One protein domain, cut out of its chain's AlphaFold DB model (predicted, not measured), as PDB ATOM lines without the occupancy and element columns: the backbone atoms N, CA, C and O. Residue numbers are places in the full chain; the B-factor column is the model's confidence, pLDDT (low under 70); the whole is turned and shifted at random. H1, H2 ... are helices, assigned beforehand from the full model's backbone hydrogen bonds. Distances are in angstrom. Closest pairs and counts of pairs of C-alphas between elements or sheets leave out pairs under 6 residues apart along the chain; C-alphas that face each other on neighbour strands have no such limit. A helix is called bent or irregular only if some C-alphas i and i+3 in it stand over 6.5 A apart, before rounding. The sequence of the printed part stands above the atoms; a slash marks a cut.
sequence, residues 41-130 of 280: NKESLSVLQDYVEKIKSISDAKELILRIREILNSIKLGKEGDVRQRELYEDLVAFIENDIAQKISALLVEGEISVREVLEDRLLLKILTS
ATOM      1  N   ASN A  41       1.411  -4.081 -70.603       61.53
ATOM      2  CA  ASN A  41       1.177  -3.843 -69.176       61.53
ATOM      3  C   ASN A  41      -0.232  -4.265 -68.714       61.53
ATOM      4  O   ASN A  41      -1.140  -3.445 -68.609       61.53
ATOM      5  N   LYS A  42      -0.419  -5.556 -68.405       63.84
ATOM      6  CA  LYS A  42      -1.710  -6.092 -67.925       63.84
ATOM      7  C   LYS A  42      -2.094  -5.624 -66.518       63.84
ATOM      8  O   LYS A  42      -3.272  -5.419 -66.254       63.84
ATOM      9  N   GLU A  43      -1.127  -5.463 -65.618       62.19
ATOM     10  CA  GLU A  43      -1.396  -5.157 -64.202       62.19
ATOM     11  C   GLU A  43      -2.020  -3.772 -64.015       62.19
ATOM     12  O   GLU A  43      -2.909  -3.602 -63.184       62.19
ATOM     13  N   SER A  44      -1.618  -2.801 -64.840       60.62
ATOM     14  CA  SER A  44      -2.167  -1.438 -64.797       60.62
ATOM     15  C   SER A  44      -3.580  -1.331 -65.385       60.62
ATOM     16  O   SER A  44      -4.237  -0.307 -65.221       60.62
ATOM     17  N   LEU A  45      -4.052  -2.376 -66.075       67.12
ATOM     18  CA  LEU A  45      -5.332  -2.396 -66.787       67.12
ATOM     19  C   LEU A  45      -6.441  -3.121 -66.009       67.12
ATOM     20  O   LEU A  45      -7.599  -3.069 -66.418       67.12
ATOM     21  N   SER A  46      -6.126  -3.723 -64.855       68.56
ATOM     22  CA  SER A  46      -7.100  -4.406 -63.987       68.56
ATOM     23  C   SER A  46      -8.240  -3.493 -63.522       68.56
ATOM     24  O   SER A  46      -9.376  -3.934 -63.424       68.56
ATOM     25  N   VAL A  47      -7.984  -2.191 -63.348       72.25
ATOM     26  CA  VAL A  47      -9.006  -1.187 -62.986       72.25
ATOM     27  C   VAL A  47     -10.151  -1.128 -64.007       72.25
ATOM     28  O   VAL A  47     -11.275  -0.764 -63.671       72.25
ATOM     29  N   LEU A  48      -9.889  -1.486 -65.268       76.69
ATOM     30  CA  LEU A  48     -10.906  -1.504 -66.319       76.69
ATOM     31  C   LEU A  48     -11.809  -2.740 -66.242       76.69
ATOM     32  O   LEU A  48     -12.922  -2.698 -66.766       76.69
ATOM     33  N   GLN A  49     -11.376  -3.806 -65.562       81.06
ATOM     34  CA  GLN A  49     -12.158  -5.035 -65.407       81.06
ATOM     35  C   GLN A  49     -13.450  -4.763 -64.637       81.06
ATOM     36  O   GLN A  49     -14.515  -5.160 -65.097       81.06
ATOM     37  N   ASP A  50     -13.397  -3.944 -63.583       85.75
ATOM     38  CA  ASP A  50     -14.578  -3.513 -62.820       85.75
ATOM     39  C   ASP A  50     -15.640  -2.814 -63.689       85.75
ATOM     40  O   ASP A  50     -16.834  -2.829 -63.376       85.75
ATOM     41  N   TYR A  51     -15.226  -2.142 -64.768       88.31
ATOM     42  CA  TYR A  51     -16.150  -1.511 -65.712       88.31
ATOM     43  C   TYR A  51     -16.738  -2.528 -66.687       88.31
ATOM     44  O   TYR A  51     -17.923  -2.443 -67.003       88.31
ATOM     45  N   VAL A  52     -15.936  -3.496 -67.134       90.25
ATOM     46  CA  VAL A  52     -16.400  -4.589 -67.995       90.25
ATOM     47  C   VAL A  52     -17.380  -5.494 -67.245       90.25
ATOM     48  O   VAL A  52     -18.409  -5.867 -67.798       90.25
ATOM     49  N   GLU A  53     -17.135  -5.799 -65.971       90.69
ATOM     50  CA  GLU A  53     -18.024  -6.638 -65.156       90.69
ATOM     51  C   GLU A  53     -19.435  -6.057 -65.007       90.69
ATOM     52  O   GLU A  53     -20.410  -6.806 -64.906       90.69
ATOM     53  N   LYS A  54     -19.558  -4.725 -65.048       92.94
ATOM     54  CA  LYS A  54     -20.839  -4.007 -64.965       92.94
ATOM     55  C   LYS A  54     -21.669  -4.082 -66.245       92.94
ATOM     56  O   LYS A  54     -22.846  -3.733 -66.192       92.94
ATOM     57  N   ILE A  55     -21.092  -4.523 -67.364       94.69
ATOM     58  CA  ILE A  55     -21.819  -4.710 -68.621       94.69
ATOM     59  C   ILE A  55     -22.864  -5.809 -68.427       94.69
ATOM     60  O   ILE A  55     -22.522  -6.943 -68.085       94.69
ATOM     61  N   LYS A  56     -24.132  -5.480 -68.683       94.81
ATOM     62  CA  LYS A  56     -25.257  -6.430 -68.684       94.81
ATOM     63  C   LYS A  56     -25.998  -6.454 -70.018       94.81
ATOM     64  O   LYS A  56     -26.801  -7.341 -70.268       94.81
ATOM     65  N   SER A  57     -25.731  -5.479 -70.879       94.56
ATOM     66  CA  SER A  57     -26.364  -5.335 -72.182       94.56
ATOM     67  C   SER A  57     -25.365  -4.912 -73.258       94.56
ATOM     68  O   SER A  57     -24.265  -4.426 -72.980       94.56
ATOM     69  N   ILE A  58     -25.776  -5.041 -74.521       92.19
ATOM     70  CA  ILE A  58     -25.028  -4.520 -75.674       92.19
ATOM     71  C   ILE A  58     -24.832  -3.004 -75.572       92.19
ATOM     72  O   ILE A  58     -23.773  -2.490 -75.937       92.19
ATOM     73  N   SER A  59     -25.835  -2.287 -75.062       93.25
ATOM     74  CA  SER A  59     -25.780  -0.837 -74.878       93.25
ATOM     75  C   SER A  59     -24.665  -0.433 -73.914       93.25
ATOM     76  O   SER A  59     -23.878   0.450 -74.258       93.25
ATOM     77  N   ASP A  60     -24.526  -1.132 -72.782       93.81
ATOM     78  CA  ASP A  60     -23.476  -0.853 -71.788       93.81
ATOM     79  C   ASP A  60     -22.077  -1.042 -72.391       93.81
ATOM     80  O   ASP A  60     -21.188  -0.205 -72.222       93.81
ATOM     81  N   ALA A  61     -21.882  -2.127 -73.152       92.38
ATOM     82  CA  ALA A  61     -20.610  -2.400 -73.816       92.38
ATOM     83  C   ALA A  61     -20.248  -1.303 -74.823       92.38
ATOM     84  O   ALA A  61     -19.101  -0.859 -74.885       92.38
ATOM     85  N   LYS A  62     -21.225  -0.836 -75.603       91.69
ATOM     86  CA  LYS A  62     -21.016   0.235 -76.582       91.69
ATOM     87  C   LYS A  62     -20.694   1.559 -75.917       91.69
ATOM     88  O   LYS A  62     -19.784   2.242 -76.382       91.69
ATOM     89  N   GLU A  63     -21.415   1.913 -74.859       91.44
ATOM     90  CA  GLU A  63     -21.142   3.125 -74.090       91.44
ATOM     91  C   GLU A  63     -19.709   3.101 -73.555       91.44
ATOM     92  O   GLU A  63     -18.967   4.066 -73.743       91.44
ATOM     93  N   LEU A  64     -19.275   1.967 -72.993       90.06
ATOM     94  CA  LEU A  64     -17.911   1.804 -72.503       90.06
ATOM     95  C   LEU A  64     -16.876   1.966 -73.629       90.06
ATOM     96  O   LEU A  64     -15.926   2.734 -73.480       90.06
ATOM     97  N   ILE A  65     -17.075   1.308 -74.778       88.69
ATOM     98  CA  ILE A  65     -16.163   1.417 -75.930       88.69
ATOM     99  C   ILE A  65     -16.080   2.860 -76.438       88.69
ATOM    100  O   ILE A  65     -14.984   3.354 -76.708       88.69
ATOM    101  N   LEU A  66     -17.222   3.533 -76.597       87.75
ATOM    102  CA  LEU A  66     -17.277   4.907 -77.097       87.75
ATOM    103  C   LEU A  66     -16.599   5.867 -76.126       87.75
ATOM    104  O   LEU A  66     -15.713   6.610 -76.541       87.75
ATOM    105  N   ARG A  67     -16.929   5.779 -74.836       86.69
ATOM    106  CA  ARG A  67     -16.339   6.616 -73.790       86.69
ATOM    107  C   ARG A  67     -14.824   6.470 -73.735       86.69
ATOM    108  O   ARG A  67     -14.101   7.457 -73.632       86.69
ATOM    109  N   ILE A  68     -14.325   5.244 -73.838       82.31
ATOM    110  CA  ILE A  68     -12.886   4.979 -73.839       82.31
ATOM    111  C   ILE A  68     -12.253   5.558 -75.101       82.31
ATOM    112  O   ILE A  68     -11.239   6.245 -75.009       82.31
ATOM    113  N   ARG A  69     -12.858   5.358 -76.276       83.31
ATOM    114  CA  ARG A  69     -12.363   5.954 -77.524       83.31
ATOM    115  C   ARG A  69     -12.347   7.480 -77.472       83.31
ATOM    116  O   ARG A  69     -11.400   8.068 -77.977       83.31
ATOM    117  N   GLU A  70     -13.336   8.120 -76.855       83.44
ATOM    118  CA  GLU A  70     -13.382   9.574 -76.663       83.44
ATOM    119  C   GLU A  70     -12.269  10.070 -75.740       83.44
ATOM    120  O   GLU A  70     -11.516  10.967 -76.126       83.44
ATOM    121  N   ILE A  71     -12.106   9.446 -74.566       78.06
ATOM    122  CA  ILE A  71     -11.010   9.754 -73.633       78.06
ATOM    123  C   ILE A  71      -9.676   9.631 -74.367       78.06
ATOM    124  O   ILE A  71      -8.855  10.547 -74.359       78.06
ATOM    125  N   LEU A  72      -9.487   8.528 -75.079       75.12
ATOM    126  CA  LEU A  72      -8.260   8.251 -75.799       75.12
ATOM    127  C   LEU A  72      -8.020   9.189 -76.996       75.12
ATOM    128  O   LEU A  72      -6.880   9.573 -77.261       75.12
ATOM    129  N   ASN A  73      -9.068   9.586 -77.718       77.31
ATOM    130  CA  ASN A  73      -8.963  10.559 -78.805       77.31
ATOM    131  C   ASN A  73      -8.599  11.949 -78.275       77.31
ATOM    132  O   ASN A  73      -7.799  12.641 -78.903       77.31
ATOM    133  N   SER A  74      -9.116  12.339 -77.105       72.94
ATOM    134  CA  SER A  74      -8.737  13.601 -76.458       72.94
ATOM    135  C   SER A  74      -7.249  13.622 -76.075       72.94
ATOM    136  O   SER A  74      -6.577  14.635 -76.263       72.94
ATOM    137  N   ILE A  75      -6.699  12.475 -75.654       67.88
ATOM    138  CA  ILE A  75      -5.264  12.300 -75.379       67.88
ATOM    139  C   ILE A  75      -4.438  12.426 -76.669       67.88
ATOM    140  O   ILE A  75      -3.422  13.118 -76.670       67.88
ATOM    141  N   LYS A  76      -4.892  11.825 -77.781       66.38
ATOM    142  CA  LYS A  76      -4.234  11.935 -79.099       66.38
ATOM    143  C   LYS A  76      -4.189  13.367 -79.639       66.38
ATOM    144  O   LYS A  76      -3.190  13.752 -80.234       66.38
ATOM    145  N   LEU A  77      -5.263  14.138 -79.464       63.03
ATOM    146  CA  LEU A  77      -5.362  15.522 -79.953       63.03
ATOM    147  C   LEU A  77      -4.535  16.511 -79.114       63.03
ATOM    148  O   LEU A  77      -4.164  17.568 -79.616       63.03
ATOM    149  N   GLY A  78      -4.246  16.178 -77.853       58.59
ATOM    150  CA  GLY A  78      -3.551  17.067 -76.921       58.59
ATOM    151  C   GLY A  78      -2.020  17.048 -76.993       58.59
ATOM    152  O   GLY A  78      -1.396  17.906 -76.369       58.59
ATOM    153  N   LYS A  79      -1.392  16.092 -77.696       56.81
ATOM    154  CA  LYS A  79       0.075  15.951 -77.734       56.81
ATOM    155  C   LYS A  79       0.589  15.466 -79.089       56.81
ATOM    156  O   LYS A  79       0.284  14.360 -79.527       56.81
ATOM    157  N   GLU A  80       1.454  16.264 -79.709       54.41
ATOM    158  CA  GLU A  80       2.319  15.811 -80.797       54.41
ATOM    159  C   GLU A  80       3.324  14.761 -80.265       54.41
ATOM    160  O   GLU A  80       4.122  15.045 -79.375       54.41
ATOM    161  N   GLY A  81       3.309  13.542 -80.817       58.47
ATOM    162  CA  GLY A  81       4.542  12.765 -81.026       58.47
ATOM    163  C   GLY A  81       5.108  11.843 -79.928       58.47
ATOM    164  O   GLY A  81       6.244  11.408 -80.098       58.47
ATOM    165  N   ASP A  82       4.396  11.477 -78.855       73.12
ATOM    166  CA  ASP A  82       4.930  10.502 -77.874       73.12
ATOM    167  C   ASP A  82       4.560   9.046 -78.226       73.12
ATOM    168  O   ASP A  82       3.423   8.604 -78.034       73.12
ATOM    169  N   VAL A  83       5.540   8.279 -78.719       75.50
ATOM    170  CA  VAL A  83       5.398   6.851 -79.071       75.50
ATOM    171  C   VAL A  83       4.873   6.025 -77.892       75.50
ATOM    172  O   VAL A  83       4.034   5.151 -78.102       75.50
ATOM    173  N   ARG A  84       5.268   6.343 -76.651       76.69
ATOM    174  CA  ARG A  84       4.831   5.598 -75.455       76.69
ATOM    175  C   ARG A  84       3.347   5.778 -75.158       76.69
ATOM    176  O   ARG A  84       2.687   4.856 -74.694       76.69
ATOM    177  N   GLN A  85       2.798   6.960 -75.428       74.44
ATOM    178  CA  GLN A  85       1.364   7.205 -75.255       74.44
ATOM    179  C   GLN A  85       0.544   6.489 -76.322       74.44
ATOM    180  O   GLN A  85      -0.559   6.025 -76.040       74.44
ATOM    181  N   ARG A  86       1.081   6.378 -77.542       75.56
ATOM    182  CA  ARG A  86       0.450   5.593 -78.603       75.56
ATOM    183  C   ARG A  86       0.490   4.095 -78.303       75.56
ATOM    184  O   ARG A  86      -0.514   3.429 -78.513       75.56
ATOM    185  N   GLU A  87       1.597   3.593 -77.772       78.12
ATOM    186  CA  GLU A  87       1.712   2.213 -77.292       78.12
ATOM    187  C   GLU A  87       0.682   1.929 -76.190       78.12
ATOM    188  O   GLU A  87      -0.130   1.019 -76.328       78.12
ATOM    189  N   LEU A  88       0.606   2.787 -75.165       75.94
ATOM    190  CA  LEU A  88      -0.398   2.668 -74.102       75.94
ATOM    191  C   LEU A  88      -1.838   2.732 -74.644       75.94
ATOM    192  O   LEU A  88      -2.717   2.027 -74.153       75.94
ATOM    193  N   TYR A  89      -2.090   3.571 -75.656       77.12
ATOM    194  CA  TYR A  89      -3.382   3.638 -76.344       77.12
ATOM    195  C   TYR A  89      -3.736   2.295 -76.991       77.12
ATOM    196  O   TYR A  89      -4.858   1.815 -76.832       77.12
ATOM    197  N   GLU A  90      -2.803   1.708 -77.740       78.62
ATOM    198  CA  GLU A  90      -3.026   0.462 -78.476       78.62
ATOM    199  C   GLU A  90      -3.225  -0.711 -77.503       78.62
ATOM    200  O   GLU A  90      -4.183  -1.473 -77.665       78.62
ATOM    201  N   ASP A  91      -2.422  -0.766 -76.438       80.00
ATOM    202  CA  ASP A  91      -2.547  -1.720 -75.332       80.00
ATOM    203  C   ASP A  91      -3.926  -1.649 -74.658       80.00
ATOM    204  O   ASP A  91      -4.581  -2.673 -74.448       80.00
ATOM    205  N   LEU A  92      -4.387  -0.438 -74.325       79.62
ATOM    206  CA  LEU A  92      -5.638  -0.232 -73.596       79.62
ATOM    207  C   LEU A  92      -6.848  -0.610 -74.456       79.62
ATOM    208  O   LEU A  92      -7.722  -1.345 -73.996       79.62
ATOM    209  N   VAL A  93      -6.877  -0.172 -75.720       81.81
ATOM    210  CA  VAL A  93      -7.941  -0.552 -76.666       81.81
ATOM    211  C   VAL A  93      -7.990  -2.065 -76.839       81.81
ATOM    212  O   VAL A  93      -9.066  -2.651 -76.742       81.81
ATOM    213  N   ALA A  94      -6.837  -2.701 -77.053       83.25
ATOM    214  CA  ALA A  94      -6.759  -4.143 -77.224       83.25
ATOM    215  C   ALA A  94      -7.265  -4.904 -75.997       83.25
ATOM    216  O   ALA A  94      -8.033  -5.855 -76.133       83.25
ATOM    217  N   PHE A  95      -6.851  -4.482 -74.802       84.00
ATOM    218  CA  PHE A  95      -7.288  -5.085 -73.549       84.00
ATOM    219  C   PHE A  95      -8.810  -5.019 -73.396       84.00
ATOM    220  O   PHE A  95      -9.456  -6.047 -73.210       84.00
ATOM    221  N   ILE A  96      -9.396  -3.834 -73.565       85.31
ATOM    222  CA  ILE A  96     -10.842  -3.642 -73.413       85.31
ATOM    223  C   ILE A  96     -11.624  -4.419 -74.464       85.31
ATOM    224  O   ILE A  96     -12.619  -5.052 -74.132       85.31
ATOM    225  N   GLU A  97     -11.203  -4.394 -75.730       88.00
ATOM    226  CA  GLU A  97     -11.898  -5.148 -76.776       88.00
ATOM    227  C   GLU A  97     -11.846  -6.664 -76.500       88.00
ATOM    228  O   GLU A  97     -12.818  -7.365 -76.779       88.00
ATOM    229  N   ASN A  98     -10.763  -7.179 -75.905       89.25
ATOM    230  CA  ASN A  98     -10.665  -8.583 -75.492       89.25
ATOM    231  C   ASN A  98     -11.579  -8.922 -74.306       89.25
ATOM    232  O   ASN A  98     -12.253  -9.953 -74.334       89.25
ATOM    233  N   ASP A  99     -11.617  -8.076 -73.281       90.00
ATOM    234  CA  ASP A  99     -12.422  -8.319 -72.080       90.00
ATOM    235  C   ASP A  99     -13.921  -8.134 -72.364       90.00
ATOM    236  O   ASP A  99     -14.738  -8.959 -71.954       90.00
ATOM    237  N   ILE A 100     -14.293  -7.131 -73.165       92.62
ATOM    238  CA  ILE A 100     -15.672  -6.959 -73.641       92.62
ATOM    239  C   ILE A 100     -16.106  -8.152 -74.488       92.62
ATOM    240  O   ILE A 100     -17.235  -8.614 -74.334       92.62
ATOM    241  N   ALA A 101     -15.242  -8.673 -75.366       93.81
ATOM    242  CA  ALA A 101     -15.582  -9.855 -76.155       93.81
ATOM    243  C   ALA A 101     -15.921 -11.049 -75.255       93.81
ATOM    244  O   ALA A 101     -16.968 -11.662 -75.435       93.81
ATOM    245  N   GLN A 102     -15.082 -11.329 -74.254       93.38
ATOM    246  CA  GLN A 102     -15.326 -12.406 -73.293       93.38
ATOM    247  C   GLN A 102     -16.616 -12.178 -72.500       93.38
ATOM    248  O   GLN A 102     -17.423 -13.098 -72.376       93.38
ATOM    249  N   LYS A 103     -16.849 -10.952 -72.015       95.12
ATOM    250  CA  LYS A 103     -18.055 -10.615 -71.254       95.12
ATOM    251  C   LYS A 103     -19.326 -10.773 -72.085       95.12
ATOM    252  O   LYS A 103     -20.268 -11.408 -71.626       95.12
ATOM    253  N   ILE A 104     -19.353 -10.251 -73.312       96.31
ATOM    254  CA  ILE A 104     -20.506 -10.404 -74.212       96.31
ATOM    255  C   ILE A 104     -20.728 -11.875 -74.567       96.31
ATOM    256  O   ILE A 104     -21.867 -12.335 -74.569       96.31
ATOM    257  N   SER A 105     -19.663 -12.636 -74.815       95.62
ATOM    258  CA  SER A 105     -19.768 -14.073 -75.063       95.62
ATOM    259  C   SER A 105     -20.330 -14.848 -73.872       95.62
ATOM    260  O   SER A 105     -21.146 -15.743 -74.078       95.62
ATOM    261  N   ALA A 106     -19.955 -14.495 -72.639       94.81
ATOM    262  CA  ALA A 106     -20.544 -15.083 -71.437       94.81
ATOM    263  C   ALA A 106     -22.052 -14.790 -71.353       94.81
ATOM    264  O   ALA A 106     -22.844 -15.724 -71.253       94.81
ATOM    265  N   LEU A 107     -22.454 -13.527 -71.535       95.69
ATOM    266  CA  LEU A 107     -23.865 -13.115 -71.525       95.69
ATOM    267  C   LEU A 107     -24.693 -13.800 -72.629       95.69
ATOM    268  O   LEU A 107     -25.861 -14.127 -72.422       95.69
ATOM    269  N   LEU A 108     -24.096 -14.054 -73.800       94.88
ATOM    270  CA  LEU A 108     -24.724 -14.829 -74.878       94.88
ATOM    271  C   LEU A 108     -24.950 -16.297 -74.486       94.88
ATOM    272  O   LEU A 108     -25.984 -16.867 -74.826       94.88
ATOM    273  N   VAL A 109     -23.984 -16.921 -73.803       93.31
ATOM    274  CA  VAL A 109     -24.084 -18.317 -73.342       93.31
ATOM    275  C   VAL A 109     -25.094 -18.451 -72.201       93.31
ATOM    276  O   VAL A 109     -25.838 -19.430 -72.161       93.31
ATOM    277  N   GLU A 110     -25.147 -17.464 -71.310       93.94
ATOM    278  CA  GLU A 110     -26.109 -17.374 -70.203       93.94
ATOM    279  C   GLU A 110     -27.533 -17.039 -70.683       93.94
ATOM    280  O   GLU A 110     -28.502 -17.270 -69.961       93.94
ATOM    281  N   GLY A 111     -27.678 -16.549 -71.919       92.50
ATOM    282  CA  GLY A 111     -28.963 -16.169 -72.505       92.50
ATOM    283  C   GLY A 111     -29.471 -14.798 -72.053       92.50
ATOM    284  O   GLY A 111     -30.638 -14.484 -72.279       92.50
ATOM    285  N   GLU A 112     -28.614 -13.976 -71.438       94.19
ATOM    286  CA  GLU A 112     -28.943 -12.605 -71.028       94.19
ATOM    287  C   GLU A 112     -29.003 -11.639 -72.222       94.19
ATOM    288  O   GLU A 112     -29.732 -10.649 -72.187       94.19
ATOM    289  N   ILE A 113     -28.264 -11.940 -73.296       94.25
ATOM    290  CA  ILE A 113     -28.255 -11.172 -74.548       94.25
ATOM    291  C   ILE A 113     -28.624 -12.085 -75.719       94.25
ATOM    292  O   ILE A 113     -28.190 -13.237 -75.797       94.25
ATOM    293  N   SER A 114     -29.385 -11.562 -76.682       93.31
ATOM    294  CA  SER A 114     -29.682 -12.280 -77.920       93.31
ATOM    295  C   SER A 114     -28.531 -12.200 -78.923       93.31
ATOM    296  O   SER A 114     -28.026 -11.124 -79.251       93.31
ATOM    297  N   VAL A 115     -28.192 -13.338 -79.537       92.12
ATOM    298  CA  VAL A 115     -27.240 -13.385 -80.661       92.12
ATOM    299  C   VAL A 115     -27.680 -12.494 -81.825       92.12
ATOM    300  O   VAL A 115     -26.840 -11.933 -82.520       92.12
ATOM    301  N   ARG A 116     -28.992 -12.315 -82.026       92.81
ATOM    302  CA  ARG A 116     -29.517 -11.466 -83.100       92.81
ATOM    303  C   ARG A 116     -29.095 -10.011 -82.918       92.81
ATOM    304  O   ARG A 116     -28.671  -9.388 -83.883       92.81
ATOM    305  N   GLU A 117     -29.166  -9.503 -81.693       92.81
ATOM    306  CA  GLU A 117     -28.769  -8.126 -81.400       92.81
ATOM    307  C   GLU A 117     -27.264  -7.926 -81.642       92.81
ATOM    308  O   GLU A 117     -26.846  -6.910 -82.192       92.81
ATOM    309  N   VAL A 118     -26.447  -8.936 -81.321       93.88
ATOM    310  CA  VAL A 118     -25.006  -8.930 -81.617       93.88
ATOM    311  C   VAL A 118     -24.728  -8.933 -83.121       93.88
ATOM    312  O   VAL A 118     -23.829  -8.231 -83.576       93.88
ATOM    313  N   LEU A 119     -25.480  -9.711 -83.906       93.81
ATOM    314  CA  LEU A 119     -25.328  -9.758 -85.366       93.81
ATOM    315  C   LEU A 119     -25.738  -8.442 -86.043       93.81
ATOM    316  O   LEU A 119     -25.161  -8.078 -87.069       93.81
ATOM    317  N   GLU A 120     -26.724  -7.741 -85.485       94.75
ATOM    318  CA  GLU A 120     -27.173  -6.430 -85.963       94.75
ATOM    319  C   GLU A 120     -26.184  -5.309 -85.569       94.75
ATOM    320  O   GLU A 120     -26.061  -4.308 -86.284       94.75
ATOM    321  N   ASP A 121     -25.401  -5.495 -84.498       94.94
ATOM    322  CA  ASP A 121     -24.368  -4.550 -84.075       94.94
ATOM    323  C   ASP A 121     -22.997  -4.809 -84.730       94.94
ATOM    324  O   ASP A 121     -22.215  -5.680 -84.344       94.94
ATOM    325  N   ARG A 122     -22.645  -3.963 -85.704       93.44
ATOM    326  CA  ARG A 122     -21.372  -4.067 -86.441       93.44
ATOM    327  C   ARG A 122     -20.126  -3.967 -85.559       93.44
ATOM    328  O   ARG A 122     -19.102  -4.556 -85.906       93.44
ATOM    329  N   LEU A 123     -20.162  -3.178 -84.485       92.62
ATOM    330  CA  LEU A 123     -18.997  -2.952 -83.632       92.62
ATOM    331  C   LEU A 123     -18.736  -4.181 -82.762       92.62
ATOM    332  O   LEU A 123     -17.605  -4.665 -82.730       92.62
ATOM    333  N   LEU A 124     -19.773  -4.710 -82.114       93.88
ATOM    334  CA  LEU A 124     -19.649  -5.928 -81.320       93.88
ATOM    335  C   LEU A 124     -19.338  -7.137 -82.190       93.88
ATOM    336  O   LEU A 124     -18.439  -7.898 -81.843       93.88
ATOM    337  N   LEU A 125     -19.982  -7.278 -83.353       95.38
ATOM    338  CA  LEU A 125     -19.651  -8.353 -84.286       95.38
ATOM    339  C   LEU A 125     -18.187  -8.279 -84.727       95.38
ATOM    340  O   LEU A 125     -17.506  -9.304 -84.775       95.38
ATOM    341  N   LYS A 126     -17.668  -7.072 -85.004       94.69
ATOM    342  CA  LYS A 126     -16.242  -6.876 -85.301       94.69
ATOM    343  C   LYS A 126     -15.383  -7.364 -84.136       94.69
ATOM    344  O   LYS A 126     -14.464  -8.139 -84.371       94.69
ATOM    345  N   ILE A 127     -15.669  -6.933 -82.910       94.19
ATOM    346  CA  ILE A 127     -14.897  -7.297 -81.714       94.19
ATOM    347  C   ILE A 127     -14.937  -8.814 -81.489       94.19
ATOM    348  O   ILE A 127     -13.892  -9.454 -81.441       94.19
ATOM    349  N   LEU A 128     -16.118  -9.427 -81.458       96.06
ATOM    350  CA  LEU A 128     -16.302 -10.860 -81.202       96.06
ATOM    351  C   LEU A 128     -15.686 -11.772 -82.261       96.06
ATOM    352  O   LEU A 128     -15.423 -12.934 -81.970       96.06
ATOM    353  N   THR A 129     -15.453 -11.265 -83.471       96.56
ATOM    354  CA  THR A 129     -14.834 -12.025 -84.568       96.56
ATOM    355  C   THR A 129     -13.391 -11.619 -84.854       96.56
ATOM    356  O   THR A 129     -12.792 -12.150 -85.789       96.56
ATOM    357  N   SER A 130     -12.832 -10.678 -84.085       95.19
ATOM    358  CA  SER A 130     -11.443 -10.242 -84.236       95.19
ATOM    359  C   SER A 130     -10.468 -11.255 -83.628       95.19
ATOM    360  O   SER A 130     -10.794 -11.900 -82.629       95.19
TER     361      SER A 130
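This is residues 41 to 130 of the 280 residues of the protein "Decarboxylase" of Desulfurococcaceae archaeon (UniProt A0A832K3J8). A long helical hairpin, H2 and H3 side by side, is the frame; H1 slants over one side of it, near the start of H2, and the short H5 crosses H3 on the other side. The small H4 sits with H5 near the end away from the hairpin's turn, and at that turn residues 77 to 84 stick out. The 90 printed residues hold five named helices, H1 to H5 in chain order, and no named strand: all helix, mostly crossed in packing. The whole is compact yet elongated, with a radius of gyration of the C-alphas of 14.1 A and spans of 44 by 26 by 20 A.

H1, residues 43 to 53, touches H3, residues 83 to 110, through residues 92 to 103 of H3 alone; the closest C-alphas, of Val 52 and Ile 100, are 6.2 A apart. H2, residues 58 to 78, forms a helical hairpin with H3, opposite ways at a shallow tilt of 2 degrees, the closest C-alphas being those of Ala 61 and Ile 100, 6.7 A apart. H5, residues 122 to 128, touches residues 97 to 105 of H3 alone, about perpendicular at 87 degrees, closest at the C-alphas of Ala 101 and Leu 128, 5.2 A. H4, residues 115 to 120, and H5 only just touch, with 3 pairs of C-alphas within 8 A, and only at the corner; the closest are those of Leu 119 and Leu 125, 5.9 A. H1 is apart from H4 and H5. Every O i to N i+4 pair is within hydrogen-bond range in H2, H3, H4 and H5; in H1 2 of 7 are, beside 4 of 8 O i to N i+3 pairs.

H1 begins at C-alpha 43 (-1.396, -5.157, -64.202) and is irregular, C-alphas 44 and 47 being 7.1 A apart. H2 is 30.5 A long and H3 40.7 A. H5 ends at C-alpha 128 (-16.302, -10.860, -81.202).

The C-alphas farthest apart, of Glu 80 and Gly 111, are 45.5 A apart. The printed part has no cut, and its four links between helices are tight. Residues 41 to 46 and 75 to 81 have pLDDT under 70.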